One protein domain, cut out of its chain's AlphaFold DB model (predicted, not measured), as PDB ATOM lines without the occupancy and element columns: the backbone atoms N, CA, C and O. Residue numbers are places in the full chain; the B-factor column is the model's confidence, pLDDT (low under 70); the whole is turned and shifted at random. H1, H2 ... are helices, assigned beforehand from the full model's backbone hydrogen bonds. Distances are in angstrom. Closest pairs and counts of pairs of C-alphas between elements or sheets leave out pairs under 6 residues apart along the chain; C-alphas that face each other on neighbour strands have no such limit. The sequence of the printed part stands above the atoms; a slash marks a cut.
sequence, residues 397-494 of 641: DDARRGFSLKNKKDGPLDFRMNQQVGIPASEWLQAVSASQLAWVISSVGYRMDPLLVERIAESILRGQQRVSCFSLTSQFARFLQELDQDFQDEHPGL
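Overview. This is residues 397 to 494 of the 641 residues of the protein "Hypothetical protein" of Polarella glacialis (UniProt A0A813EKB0). A long helix, H3, is the one that the three other helices pack on, with the short helices H1 and H2 on one side of it and the longer H4 on the other, each crossing it at a wide angle. The first 28 residues, 397 to 424, contain no named element and wind as loops at one end of the domain, the end where H1 and H4 begin. The printed part has 98 residues with four named helices, H1, H2, H3 and H4 in order along the chain, and no named strand; its class is all helix. The whole is compact, with a radius of gyration of the C-alphas of 13.7 A, and has a rounded outline that spans 35 by 27 by 27 A.

Arrangement. After residues 397 to 424 come H1, residues 425 to 431, and H2, residues 434 to 443, which are only just apart, their closest C-alphas being 8.2 A from each other. H3, residues 450 to 467, touches H1 with residues 461 to 464 alone. The closest C-alphas of H1 and H3 are those of Leu 429 and Leu 461, 7.3 A apart, and the two helices are about perpendicular, at 84 degrees. H2 and H3 touch with 16 pairs of C-alphas within 8 A, the closest being those of Ala 438 and Glu 454, 5.1 A apart. They run opposite ways at a steep tilt of 53 degrees. H4, residues 473 to 487, touches H3 through residues 479 to 483 of H4 and 456 to 463 of H3 alone. Their closest C-alphas are those of Gly 463 and Phe 479, 7.7 A apart, and they run opposite ways at a steep tilt of 46 degrees. The helix packing is mostly crossed, with 0 of these three touching pairs at a shallow tilt. H4 is apart from H1 and from H2. Every O i to N i+4 pair is within hydrogen-bond range in H2 and H3, against 9 of 11 in H4 and 1 of 3 in H1, where 3 of 4 O i to N i+3 pairs are within range.

Along the chain. H1 begins at Ala 425, with its C-alpha at (12.105, -42.085, -18.153), and H2 ends at Ser 443. H3, the longest helix, measures 26.1 A from the C-alpha of Pro 450 at (6.736, -49.511, 2.179) to that of Val 467. H4 measures 20.8 A from the C-alpha of Thr 473 to that of Phe 487 at (8.915, -60.507, -5.232).

Size, cuts and confidence. The two C-alphas farthest apart are those of Gln 420 and Asp 489, at 39.9 A. The printed part has no cut. The links from H1 to H2 and from H3 to H4 are tight, and the link from H2 to H3 is short. The mean pLDDT of the printed part is 84.1, with 13 residues under 70: 406 to 409, 445 to 448 and 489 to 493.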
ATOM      1  N   ASP A 397      -0.275 -46.801 -29.700       79.19
ATOM      2  CA  ASP A 397      -0.073 -47.440 -31.004       79.19
ATOM      3  C   ASP A 397       1.275 -47.063 -31.644       79.19
ATOM      4  O   ASP A 397       1.858 -47.862 -32.387       79.19
ATOM      5  N   ASP A 398       1.805 -45.868 -31.360       80.94
ATOM      6  CA  ASP A 398       3.122 -45.448 -31.833       80.94
ATOM      7  C   ASP A 398       4.230 -45.906 -30.878       80.94
ATOM      8  O   ASP A 398       4.461 -45.328 -29.816       80.94
ATOM      9  N   ALA A 399       4.972 -46.934 -31.293       81.75
ATOM     10  CA  ALA A 399       6.111 -47.461 -30.547       81.75
ATOM     11  C   ALA A 399       7.134 -46.381 -30.151       81.75
ATOM     12  O   ALA A 399       7.693 -46.457 -29.064       81.75
ATOM     13  N   ARG A 400       7.331 -45.334 -30.968       83.06
ATOM     14  CA  ARG A 400       8.300 -44.254 -30.688       83.06
ATOM     15  C   ARG A 400       7.965 -43.446 -29.433       83.06
ATOM     16  O   ARG A 400       8.823 -42.729 -28.932       83.06
ATOM     17  N   ARG A 401       6.729 -43.557 -28.938       83.38
ATOM     18  CA  ARG A 401       6.257 -42.904 -27.713       83.38
ATOM     19  C   ARG A 401       6.606 -43.689 -26.448       83.38
ATOM     20  O   ARG A 401       6.563 -43.132 -25.359       83.38
ATOM     21  N   GLY A 402       6.928 -44.979 -26.573       84.19
ATOM     22  CA  GLY A 402       7.425 -45.790 -25.461       84.19
ATOM     23  C   GLY A 402       6.384 -46.245 -24.430       84.19
ATOM     24  O   GLY A 402       6.778 -46.843 -23.434       84.19
ATOM     25  N   PHE A 403       5.078 -46.013 -24.633       84.38
ATOM     26  CA  PHE A 403       4.030 -46.364 -23.649       84.38
ATOM     27  C   PHE A 403       3.537 -47.818 -23.713       84.38
ATOM     28  O   PHE A 403       2.919 -48.298 -22.761       84.38
ATOM     29  N   SER A 404       3.738 -48.521 -24.832       78.44
ATOM     30  CA  SER A 404       3.121 -49.832 -25.070       78.44
ATOM     31  C   SER A 404       4.110 -50.985 -24.976       78.44
ATOM     32  O   SER A 404       5.166 -50.976 -25.597       78.44
ATOM     33  N   LEU A 405       3.687 -52.030 -24.263       70.44
ATOM     34  CA  LEU A 405       4.341 -53.341 -24.211       70.44
ATOM     35  C   LEU A 405       3.820 -54.314 -25.280       70.44
ATOM     36  O   LEU A 405       4.356 -55.407 -25.433       70.44
ATOM     37  N   LYS A 406       2.725 -53.966 -25.971       65.81
ATOM     38  CA  LYS A 406       2.002 -54.875 -26.880       65.81
ATOM     39  C   LYS A 406       2.456 -54.768 -28.337       65.81
ATOM     40  O   LYS A 406       2.115 -55.629 -29.148       65.81
ATOM     41  N   ASN A 407       3.171 -53.706 -28.700       60.03
ATOM     42  CA  ASN A 407       3.534 -53.458 -30.090       60.03
ATOM     43  C   ASN A 407       4.682 -54.376 -30.524       60.03
ATOM     44  O   ASN A 407       5.653 -54.562 -29.801       60.03
ATOM     45  N   LYS A 408       4.605 -54.916 -31.750       57.81
ATOM     46  CA  LYS A 408       5.688 -55.731 -32.344       57.81
ATOM     47  C   LYS A 408       6.987 -54.944 -32.573       57.81
ATOM     48  O   LYS A 408       8.021 -55.548 -32.836       57.81
ATOM     49  N   LYS A 409       6.914 -53.612 -32.559       65.12
ATOM     50  CA  LYS A 409       8.056 -52.707 -32.694       65.12
ATOM     51  C   LYS A 409       8.315 -52.079 -31.332       65.12
ATOM     52  O   LYS A 409       7.385 -51.529 -30.749       65.12
ATOM     53  N   ASP A 410       9.547 -52.202 -30.861       82.44
ATOM     54  CA  ASP A 410      10.014 -51.603 -29.614       82.44
ATOM     55  C   ASP A 410      10.288 -50.102 -29.792       82.44
ATOM     56  O   ASP A 410      10.358 -49.604 -30.924       82.44
ATOM     57  N   GLY A 411      10.430 -49.382 -28.685       86.44
ATOM     58  CA  GLY A 411      10.653 -47.942 -28.676       86.44
ATOM     59  C   GLY A 411      11.488 -47.460 -27.494       86.44
ATOM     60  O   GLY A 411      11.823 -48.254 -26.612       86.44
ATOM     61  N   PRO A 412      11.846 -46.164 -27.486       91.31
ATOM     62  CA  PRO A 412      12.624 -45.578 -26.405       91.31
ATOM     63  C   PRO A 412      11.826 -45.577 -25.098       91.31
ATOM     64  O   PRO A 412      10.616 -45.333 -25.099       91.31
ATOM     65  N   LEU A 413      12.512 -45.795 -23.977       92.62
ATOM     66  CA  LEU A 413      11.921 -45.638 -22.649       92.62
ATOM     67  C   LEU A 413      11.757 -44.138 -22.332       92.62
ATOM     68  O   LEU A 413      12.666 -43.494 -21.803       92.62
ATOM     69  N   ASP A 414      10.603 -43.581 -22.711       92.00
ATOM     70  CA  ASP A 414      10.298 -42.144 -22.623       92.00
ATOM     71  C   ASP A 414       9.192 -41.840 -21.592       92.00
ATOM     72  O   ASP A 414       9.454 -41.182 -20.589       92.00
ATOM     73  N   PHE A 415       7.976 -42.356 -21.808       92.81
ATOM     74  CA  PHE A 415       6.766 -42.110 -20.999       92.81
ATOM     75  C   PHE A 415       6.248 -40.662 -20.944       92.81
ATOM     76  O   PHE A 415       5.199 -40.445 -20.331       92.81
ATOM     77  N   ARG A 416       6.878 -39.674 -21.596       93.00
ATOM     78  CA  ARG A 416       6.322 -38.313 -21.668       93.00
ATOM     79  C   ARG A 416       5.165 -38.217 -22.666       93.00
ATOM     80  O   ARG A 416       5.250 -38.633 -23.827       93.00
ATOM     81  N   MET A 417       4.065 -37.613 -22.228       91.50
ATOM     82  CA  MET A 417       2.924 -37.260 -23.079       91.50
ATOM     83  C   MET A 417       3.257 -36.061 -23.978       91.50
ATOM     84  O   MET A 417       2.831 -36.034 -25.130       91.50
ATOM     85  N   ASN A 418       4.091 -35.136 -23.497       90.50
ATOM     86  CA  ASN A 418       4.717 -34.094 -24.307       90.50
ATOM     87  C   ASN A 418       6.231 -34.343 -24.399       90.50
ATOM     88  O   ASN A 418       6.956 -34.123 -23.437       90.50
ATOM     89  N   GLN A 419       6.717 -34.790 -25.559       86.94
ATOM     90  CA  GLN A 419       8.139 -35.115 -25.756       86.94
ATOM     91  C   GLN A 419       9.044 -33.878 -25.922       86.94
ATOM     92  O   GLN A 419      10.262 -34.032 -25.993       86.94
ATOM     93  N   GLN A 420       8.472 -32.670 -25.994       86.00
ATOM     94  CA  GLN A 420       9.218 -31.416 -26.169       86.00
ATOM     95  C   GLN A 420       9.707 -30.810 -24.846       86.00
ATOM     96  O   GLN A 420      10.551 -29.919 -24.862       86.00
ATOM     97  N   VAL A 421       9.180 -31.270 -23.709       83.00
ATOM     98  CA  VAL A 421       9.459 -30.714 -22.378       83.00
ATOM     99  C   VAL A 421       9.736 -31.828 -21.377       83.00
ATOM    100  O   VAL A 421       9.208 -32.933 -21.505       83.00
ATOM    101  N   GLY A 422      10.562 -31.546 -20.370       86.75
ATOM    102  CA  GLY A 422      10.927 -32.529 -19.351       86.75
ATOM    103  C   GLY A 422      11.920 -33.582 -19.849       86.75
ATOM    104  O   GLY A 422      12.385 -33.545 -20.989       86.75
ATOM    105  N   ILE A 423      12.223 -34.556 -18.993       89.75
ATOM    106  CA  ILE A 423      13.207 -35.616 -19.265       89.75
ATOM    107  C   ILE A 423      12.523 -36.976 -19.493       89.75
ATOM    108  O   ILE A 423      11.512 -37.264 -18.844       89.75
ATOM    109  N   PRO A 424      13.036 -37.820 -20.405       91.94
ATOM    110  CA  PRO A 424      12.507 -39.162 -20.617       91.94
ATOM    111  C   PRO A 424      12.789 -40.073 -19.411       91.94
ATOM    112  O   PRO A 424      13.762 -39.891 -18.677       91.94
ATOM    113  N   ALA A 425      11.968 -41.110 -19.236       94.19
ATOM    114  CA  ALA A 425      12.105 -42.085 -18.153       94.19
ATOM    115  C   ALA A 425      13.485 -42.765 -18.104       94.19
ATOM    116  O   ALA A 425      14.002 -43.023 -17.018       94.19
ATOM    117  N   SER A 426      14.097 -43.015 -19.262       93.44
ATOM    118  CA  SER A 426      15.465 -43.541 -19.380       93.44
ATOM    119  C   SER A 426      16.531 -42.651 -18.737       93.44
ATOM    120  O   SER A 426      17.469 -43.175 -18.140       93.44
ATOM    121  N   GLU A 427      16.400 -41.328 -18.836       92.69
ATOM    122  CA  GLU A 427      17.317 -40.371 -18.202       92.69
ATOM    123  C   GLU A 427      16.985 -40.193 -16.720       92.69
ATOM    124  O   GLU A 427      17.876 -40.230 -15.875       92.69
ATOM    125  N   TRP A 428      15.698 -40.079 -16.379       94.25
ATOM    126  CA  TRP A 428      15.269 -39.922 -14.987       94.25
ATOM    127  C   TRP A 428      15.724 -41.086 -14.095       94.25
ATOM    128  O   TRP A 428      16.220 -40.858 -12.992       94.25
ATOM    129  N   LEU A 429      15.646 -42.328 -14.590       93.94
ATOM    130  CA  LEU A 429      16.106 -43.519 -13.863       93.94
ATOM    131  C   LEU A 429      17.620 -43.538 -13.583       93.94
ATOM    132  O   LEU A 429      18.048 -44.292 -12.717       93.94
ATOM    133  N   GLN A 430      18.426 -42.743 -14.294       92.06
ATOM    134  CA  GLN A 430      19.869 -42.631 -14.036       92.06
ATOM    135  C   GLN A 430      20.185 -41.660 -12.893       92.06
ATOM    136  O   GLN A 430      21.239 -41.774 -12.273       92.06
ATOM    137  N   ALA A 431      19.293 -40.701 -12.631       90.06
ATOM    138  CA  ALA A 431      19.511 -39.624 -11.667       90.06
ATOM    139  C   ALA A 431      18.732 -39.805 -10.353       90.06
ATOM    140  O   ALA A 431      19.137 -39.270  -9.322       90.06
ATOM    141  N   VAL A 432      17.608 -40.526 -10.382       93.31
ATOM    142  CA  VAL A 432      16.722 -40.700  -9.224       93.31
ATOM    143  C   VAL A 432      17.364 -41.553  -8.121       93.31
ATOM    144  O   VAL A 432      18.010 -42.566  -8.393       93.31
ATOM    145  N   SER A 433      17.155 -41.178  -6.857       90.38
ATOM    146  CA  SER A 433      17.568 -42.002  -5.717       90.38
ATOM    147  C   SER A 433      16.604 -43.172  -5.466       90.38
ATOM    148  O   SER A 433      15.454 -43.179  -5.911       90.38
ATOM    149  N   ALA A 434      17.041 -44.169  -4.690       88.44
ATOM    150  CA  ALA A 434      16.173 -45.286  -4.312       88.44
ATOM    151  C   ALA A 434      14.955 -44.829  -3.489       88.44
ATOM    152  O   ALA A 434      13.850 -45.311  -3.733       88.44
ATOM    153  N   SER A 435      15.129 -43.873  -2.565       85.62
ATOM    154  CA  SER A 435      14.036 -43.322  -1.748       85.62
ATOM    155  C   SER A 435      13.001 -42.584  -2.599       85.62
ATOM    156  O   SER A 435      11.801 -42.743  -2.388       85.62
ATOM    157  N   GLN A 436      13.458 -41.840  -3.606       90.44
ATOM    158  CA  GLN A 436      12.610 -41.112  -4.546       90.44
ATOM    159  C   GLN A 436      11.850 -42.049  -5.491       90.44
ATOM    160  O   GLN A 436      10.647 -41.888  -5.697       90.44
ATOM    161  N   LEU A 437      12.509 -43.072  -6.045       93.56
ATOM    162  CA  LEU A 437      11.826 -44.079  -6.859       93.56
ATOM    163  C   LEU A 437      10.819 -44.881  -6.018       93.56
ATOM    164  O   LEU A 437       9.716 -45.171  -6.486       93.56
ATOM    165  N   ALA A 438      11.160 -45.188  -4.763       90.81
ATOM    166  CA  ALA A 438      10.244 -45.821  -3.824       90.81
ATOM    167  C   ALA A 438       9.028 -44.930  -3.534       90.81
ATOM    168  O   ALA A 438       7.902 -45.430  -3.553       90.81
ATOM    169  N   TRP A 439       9.221 -43.616  -3.365       90.00
ATOM    170  CA  TRP A 439       8.122 -42.653  -3.268       90.00
ATOM    171  C   TRP A 439       7.196 -42.745  -4.487       90.00
ATOM    172  O   TRP A 439       5.986 -42.918  -4.334       90.00
ATOM    173  N   VAL A 440       7.761 -42.710  -5.701       91.81
ATOM    174  CA  VAL A 440       6.997 -42.754  -6.958       91.81
ATOM    175  C   VAL A 440       6.178 -44.039  -7.058       91.81
ATOM    176  O   VAL A 440       4.976 -43.986  -7.312       91.81
ATOM    177  N   ILE A 441       6.777 -45.196  -6.776       91.06
ATOM    178  CA  ILE A 441       6.062 -46.480  -6.781       91.06
ATOM    179  C   ILE A 441       5.001 -46.520  -5.671       91.06
ATOM    180  O   ILE A 441       3.884 -46.971  -5.918       91.06
ATOM    181  N   SER A 442       5.308 -46.026  -4.468       84.50
ATOM    182  CA  SER A 442       4.391 -46.024  -3.321       84.50
ATOM    183  C   SER A 442       3.176 -45.118  -3.540       84.50
ATOM    184  O   SER A 442       2.054 -45.508  -3.206       84.50
ATOM    185  N   SER A 443       3.365 -43.964  -4.191       80.44
ATOM    186  CA  SER A 443       2.305 -42.988  -4.476       80.44
ATOM    187  C   SER A 443       1.143 -43.583  -5.288       80.44
ATOM    188  O   SER A 443      -0.018 -43.246  -5.061       80.44
ATOM    189  N   VAL A 444       1.438 -44.547  -6.168       76.38
ATOM    190  CA  VAL A 444       0.446 -45.324  -6.931       76.38
ATOM    191  C   VAL A 444       0.318 -46.773  -6.451       76.38
ATOM    192  O   VAL A 444      -0.418 -47.561  -7.029       76.38
ATOM    193  N   GLY A 445       1.072 -47.167  -5.432       64.88
ATOM    194  CA  GLY A 445       1.238 -48.543  -4.979       64.88
ATOM    195  C   GLY A 445       0.714 -48.775  -3.569       64.88
ATOM    196  O   GLY A 445       1.078 -49.786  -2.991       64.88
ATOM    197  N   TYR A 446      -0.141 -47.893  -3.027       62.66
ATOM    198  CA  TYR A 446      -0.611 -47.771  -1.623       62.66
ATOM    199  C   TYR A 446      -0.919 -49.071  -0.836       62.66
ATOM    200  O   TYR A 446      -1.054 -49.045   0.381       62.66
ATOM    201  N   ARG A 447      -1.083 -50.224  -1.498       63.44
ATOM    202  CA  ARG A 447      -1.249 -51.540  -0.849       63.44
ATOM    203  C   ARG A 447       0.050 -52.315  -0.627       63.44
ATOM    204  O   ARG A 447      -0.002 -53.399  -0.045       63.44
ATOM    205  N   MET A 448       1.166 -51.835  -1.151       69.69
ATOM    206  CA  MET A 448       2.465 -52.458  -0.980       69.69
ATOM    207  C   MET A 448       3.062 -52.016   0.342       69.69
ATOM    208  O   MET A 448       2.927 -50.862   0.747       69.69
ATOM    209  N   ASP A 449       3.701 -52.967   1.010       72.12
ATOM    210  CA  ASP A 449       4.494 -52.661   2.183       72.12
ATOM    211  C   ASP A 449       5.592 -51.647   1.798       72.12
ATOM    212  O   ASP A 449       6.290 -51.871   0.806       72.12
ATOM    213  N   PRO A 450       5.738 -50.519   2.516       73.62
ATOM    214  CA  PRO A 450       6.736 -49.511   2.179       73.62
ATOM    215  C   PRO A 450       8.162 -50.065   2.055       73.62
ATOM    216  O   PRO A 450       8.896 -49.636   1.172       73.62
ATOM    217  N   LEU A 451       8.537 -51.054   2.873       74.50
ATOM    218  CA  LEU A 451       9.881 -51.641   2.844       74.50
ATOM    219  C   LEU A 451      10.080 -52.555   1.628       74.50
ATOM    220  O   LEU A 451      11.133 -52.515   0.991       74.50
ATOM    221  N   LEU A 452       9.046 -53.300   1.225       78.94
ATOM    222  CA  LEU A 452       9.022 -53.983  -0.072       78.94
ATOM    223  C   LEU A 452       9.216 -53.003  -1.244       78.94
ATOM    224  O   LEU A 452       9.971 -53.291  -2.171       78.94
ATOM    225  N   VAL A 453       8.556 -51.842  -1.212       85.06
ATOM    226  CA  VAL A 453       8.694 -50.827  -2.270       85.06
ATOM    227  C   VAL A 453      10.128 -50.290  -2.349       85.06
ATOM    228  O   VAL A 453      10.658 -50.140  -3.451       85.06
ATOM    229  N   GLU A 454      10.788 -50.072  -1.210       84.38
ATOM    230  CA  GLU A 454      12.207 -49.687  -1.164       84.38
ATOM    231  C   GLU A 454      13.115 -50.774  -1.744       84.38
ATOM    232  O   GLU A 454      13.961 -50.475  -2.587       84.38
ATOM    233  N   ARG A 455      12.901 -52.043  -1.370       85.25
ATOM    234  CA  ARG A 455      13.660 -53.180  -1.923       85.25
ATOM    235  C   ARG A 455      13.524 -53.274  -3.445       85.25
ATOM    236  O   ARG A 455      14.512 -53.531  -4.138       85.25
ATOM    237  N   ILE A 456      12.323 -53.045  -3.976       89.50
ATOM    238  CA  ILE A 456      12.060 -53.012  -5.421       89.50
ATOM    239  C   ILE A 456      12.805 -51.847  -6.076       89.50
ATOM    240  O   ILE A 456      13.500 -52.055  -7.070       89.50
ATOM    241  N   ALA A 457      12.698 -50.638  -5.519       92.19
ATOM    242  CA  ALA A 457      13.368 -49.453  -6.048       92.19
ATOM    243  C   ALA A 457      14.897 -49.624  -6.076       92.19
ATOM    244  O   ALA A 457      15.527 -49.391  -7.107       92.19
ATOM    245  N   GLU A 458      15.496 -50.118  -4.988       88.88
ATOM    246  CA  GLU A 458      16.931 -50.417  -4.929       88.88
ATOM    247  C   GLU A 458      17.343 -51.472  -5.963       88.88
ATOM    248  O   GLU A 458      18.383 -51.337  -6.612       88.88
ATOM    249  N   SER A 459      16.527 -52.509  -6.156       91.12
ATOM    250  CA  SER A 459      16.806 -53.557  -7.141       91.12
ATOM    251  C   SER A 459      16.746 -53.023  -8.573       91.12
ATOM    252  O   SER A 459      17.608 -53.365  -9.384       91.12
ATOM    253  N   ILE A 460      15.792 -52.133  -8.873       94.19
ATOM    254  CA  ILE A 460      15.695 -51.443 -10.166       94.19
ATOM    255  C   ILE A 460      16.957 -50.623 -10.444       94.19
ATOM    256  O   ILE A 460      17.545 -50.770 -11.516       94.19
ATOM    257  N   LEU A 461      17.406 -49.809  -9.486       92.88
ATOM    258  CA  LEU A 461      18.584 -48.956  -9.674       92.88
ATOM    259  C   LEU A 461      19.884 -49.767  -9.766       92.88
ATOM    260  O   LEU A 461      20.730 -49.481 -10.609       92.88
ATOM    261  N   ARG A 462      20.032 -50.851  -8.994       89.75
ATOM    262  CA  ARG A 462      21.163 -51.786  -9.162       89.75
ATOM    263  C   ARG A 462      21.144 -52.462 -10.533       89.75
ATOM    264  O   ARG A 462      22.194 -52.641 -11.149       89.75
ATOM    265  N   GLY A 463      19.961 -52.845 -11.013       90.12
ATOM    266  CA  GLY A 463      19.768 -53.366 -12.363       90.12
ATOM    267  C   GLY A 463      20.224 -52.367 -13.423       90.12
ATOM    268  O   GLY A 463      21.004 -52.727 -14.303       90.12
ATOM    269  N   GLN A 464      19.811 -51.105 -13.281       90.50
ATOM    270  CA  GLN A 464      20.218 -50.006 -14.155       90.50
ATOM    271  C   GLN A 464      21.742 -49.810 -14.157       90.50
ATOM    272  O   GLN A 464      22.321 -49.732 -15.238       90.50
ATOM    273  N   GLN A 465      22.410 -49.835 -12.998       87.38
ATOM    274  CA  GLN A 465      23.873 -49.709 -12.909       87.38
ATOM    275  C   GLN A 465      24.608 -50.818 -13.676       87.38
ATOM    276  O   GLN A 465      25.618 -50.557 -14.329       87.38
ATOM    277  N   ARG A 466      24.093 -52.056 -13.653       88.44
ATOM    278  CA  ARG A 466      24.695 -53.196 -14.373       88.44
ATOM    279  C   ARG A 466      24.607 -53.062 -15.891       88.44
ATOM    280  O   ARG A 466      25.500 -53.527 -16.590       88.44
ATOM    281  N   VAL A 467      23.532 -52.461 -16.400       85.00
ATOM    282  CA  VAL A 467      23.301 -52.286 -17.846       85.00
ATOM    283  C   VAL A 467      23.596 -50.866 -18.333       85.00
ATOM    284  O   VAL A 467      23.341 -50.558 -19.493       85.00
ATOM    285  N   SER A 468      24.141 -50.010 -17.462       81.31
ATOM    286  CA  SER A 468      24.366 -48.565 -17.640       81.31
ATOM    287  C   SER A 468      23.099 -47.724 -17.867       81.31
ATOM    288  O   SER A 468      22.940 -46.685 -17.240       81.31
ATOM    289  N   CYS A 469      22.177 -48.133 -18.741       89.50
ATOM    290  CA  CYS A 469      20.923 -47.427 -18.998       89.50
ATOM    291  C   CYS A 469      19.855 -48.380 -19.551       89.50
ATOM    292  O   CYS A 469      20.129 -49.217 -20.415       89.50
ATOM    293  N   PHE A 470      18.609 -48.203 -19.106       91.62
ATOM    294  CA  PHE A 470      17.444 -48.785 -19.767       91.62
ATOM    295  C   PHE A 470      17.008 -47.873 -20.920       91.62
ATOM    296  O   PHE A 470      16.268 -46.917 -20.710       91.62
ATOM    297  N   SER A 471      17.494 -48.126 -22.136       87.81
ATOM    298  CA  SER A 471      17.207 -47.269 -23.300       87.81
ATOM    299  C   SER A 471      15.893 -47.622 -23.998       87.81
ATOM    300  O   SER A 471      15.267 -46.758 -24.612       87.81
ATOM    301  N   LEU A 472      15.455 -48.879 -23.887       89.31
ATOM    302  CA  LEU A 472      14.278 -49.404 -24.574       89.31
ATOM    303  C   LEU A 472      13.197 -49.875 -23.603       89.31
ATOM    304  O   LEU A 472      13.484 -50.470 -22.558       89.31
ATOM    305  N   THR A 473      11.938 -49.689 -23.997       90.19
ATOM    306  CA  THR A 473      10.782 -50.126 -23.211       90.19
ATOM    307  C   THR A 473      10.796 -51.643 -22.998       90.19
ATOM    308  O   THR A 473      10.559 -52.097 -21.876       90.19
ATOM    309  N   SER A 474      11.128 -52.448 -24.018       89.94
ATOM    310  CA  SER A 474      11.189 -53.913 -23.865       89.94
ATOM    311  C   SER A 474      12.306 -54.386 -22.931       89.94
ATOM    312  O   SER A 474      12.125 -55.365 -22.206       89.94
ATOM    313  N   GLN A 475      13.445 -53.684 -22.917       91.44
ATOM    314  CA  GLN A 475      14.579 -53.992 -22.046       91.44
ATOM    315  C   GLN A 475      14.175 -53.816 -20.583       91.44
ATOM    316  O   GLN A 475      14.355 -54.730 -19.778       91.44
ATOM    317  N   PHE A 476      13.579 -52.666 -20.255       94.31
ATOM    318  CA  PHE A 476      13.116 -52.396 -18.900       94.31
ATOM    319  C   PHE A 476      11.974 -53.328 -18.491       94.31
ATOM    320  O   PHE A 476      11.962 -53.847 -17.378       94.31
ATOM    321  N   ALA A 477      11.047 -53.615 -19.408       93.00
ATOM    322  CA  ALA A 477       9.953 -54.543 -19.154       93.00
ATOM    323  C   ALA A 477      10.445 -55.953 -18.816       93.00
ATOM    324  O   ALA A 477       9.959 -56.540 -17.854       93.00
ATOM    325  N   ARG A 478      11.415 -56.477 -19.579       92.06
ATOM    326  CA  ARG A 478      12.015 -57.794 -19.328       92.06
ATOM    327  C   ARG A 478      12.690 -57.838 -17.962       92.06
ATOM    328  O   ARG A 478      12.412 -58.745 -17.190       92.06
ATOM    329  N   PHE A 479      13.488 -56.819 -17.639       93.88
ATOM    330  CA  PHE A 479      14.116 -56.706 -16.323       93.88
ATOM    331  C   PHE A 479      13.071 -56.706 -15.197       93.88
ATOM    332  O   PHE A 479      13.201 -57.447 -14.229       93.88
ATOM    333  N   LEU A 480      11.995 -55.926 -15.337       93.50
ATOM    334  CA  LEU A 480      10.930 -55.898 -14.336       93.50
ATOM    335  C   LEU A 480      10.156 -57.214 -14.245       93.50
ATOM    336  O   LEU A 480       9.643 -57.499 -13.178       93.50
ATOM    337  N   GLN A 481      10.040 -57.996 -15.321       90.94
ATOM    338  CA  GLN A 481       9.404 -59.324 -15.299       90.94
ATOM    339  C   GLN A 481      10.276 -60.379 -14.615       90.94
ATOM    340  O   GLN A 481       9.752 -61.291 -13.981       90.94
ATOM    341  N   GLU A 482      11.595 -60.275 -14.759       88.62
ATOM    342  CA  GLU A 482      12.549 -61.079 -13.994       88.62
ATOM    343  C   GLU A 482      12.475 -60.689 -12.514       88.62
ATOM    344  O   GLU A 482      12.292 -61.552 -11.663       88.62
ATOM    345  N   LEU A 483      12.471 -59.387 -12.218       88.19
ATOM    346  CA  LEU A 483      12.326 -58.869 -10.859       88.19
ATOM    347  C   LEU A 483      10.977 -59.238 -10.221       88.19
ATOM    348  O   LEU A 483      10.925 -59.566  -9.043       88.19
ATOM    349  N   ASP A 484       9.882 -59.209 -10.985       85.94
ATOM    350  CA  ASP A 484       8.536 -59.588 -10.524       85.94
ATOM    351  C   ASP A 484       8.547 -61.004  -9.935       85.94
ATOM    352  O   ASP A 484       7.872 -61.236  -8.941       85.94
ATOM    353  N   GLN A 485       9.352 -61.926 -10.479       79.75
ATOM    354  CA  GLN A 485       9.472 -63.302  -9.973       79.75
ATOM    355  C   GLN A 485      10.135 -63.367  -8.591       79.75
ATOM    356  O   GLN A 485       9.746 -64.205  -7.778       79.75
ATOM    357  N   ASP A 486      11.074 -62.466  -8.295       76.62
ATOM    358  CA  ASP A 486      11.765 -62.416  -7.000       76.62
ATOM    359  C   ASP A 486      10.841 -61.944  -5.865       76.62
ATOM    360  O   ASP A 486      11.035 -62.316  -4.706       76.62
ATOM    361  N   PHE A 487       9.819 -61.146  -6.195       76.25
ATOM    362  CA  PHE A 487       8.915 -60.507  -5.232       76.25
ATOM    363  C   PHE A 487       7.444 -60.936  -5.373       76.25
ATOM    364  O   PHE A 487       6.596 -60.493  -4.589       76.25
ATOM    365  N   GLN A 488       7.120 -61.825  -6.321       70.81
ATOM    366  CA  GLN A 488       5.747 -62.196  -6.698       70.81
ATOM    367  C   GLN A 488       4.893 -62.602  -5.491       70.81
ATOM    368  O   GLN A 488       3.712 -62.255  -5.396       70.81
ATOM    369  N   ASP A 489       5.501 -63.306  -4.539       64.12
ATOM    370  CA  ASP A 489       4.826 -63.786  -3.339       64.12
ATOM    371  C   ASP A 489       4.515 -62.658  -2.336       64.12
ATOM    372  O   ASP A 489       3.586 -62.749  -1.520       64.12
ATOM    373  N   GLU A 490       5.295 -61.581  -2.351       67.12
ATOM    374  CA  GLU A 490       5.144 -60.411  -1.483       67.12
ATOM    375  C   GLU A 490       4.063 -59.447  -2.012       67.12
ATOM    376  O   GLU A 490       3.389 -58.775  -1.222       67.12
ATOM    377  N   HIS A 491       3.776 -59.473  -3.321       67.19
ATOM    378  CA  HIS A 491       2.706 -58.693  -3.964       67.19
ATOM    379  C   HIS A 491       1.792 -59.499  -4.926       67.19
ATOM    380  O   HIS A 491       1.545 -59.082  -6.061       67.19
ATOM    381  N   PRO A 492       1.182 -60.621  -4.498       63.59
ATOM    382  CA  PRO A 492       0.378 -61.469  -5.371       63.59
ATOM    383  C   PRO A 492      -0.787 -60.736  -6.037       63.59
ATOM    384  O   PRO A 492      -1.512 -59.961  -5.406       63.59
ATOM    385  N   GLY A 493      -0.968 -61.025  -7.327       65.88
ATOM    386  CA  GLY A 493      -2.000 -60.430  -8.178       65.88
ATOM    387  C   GLY A 493      -1.663 -59.030  -8.693       65.88
ATOM    388  O   GLY A 493      -2.441 -58.465  -9.462       65.88
ATOM    389  N   LEU A 494      -0.516 -58.474  -8.296       73.81
ATOM    390  CA  LEU A 494       0.033 -57.253  -8.862       73.81
ATOM    391  C   LEU A 494       1.094 -57.618  -9.899       73.81
ATOM    392  O   LEU A 494       1.938 -58.465  -9.644       73.81
TER     393      LEU A 494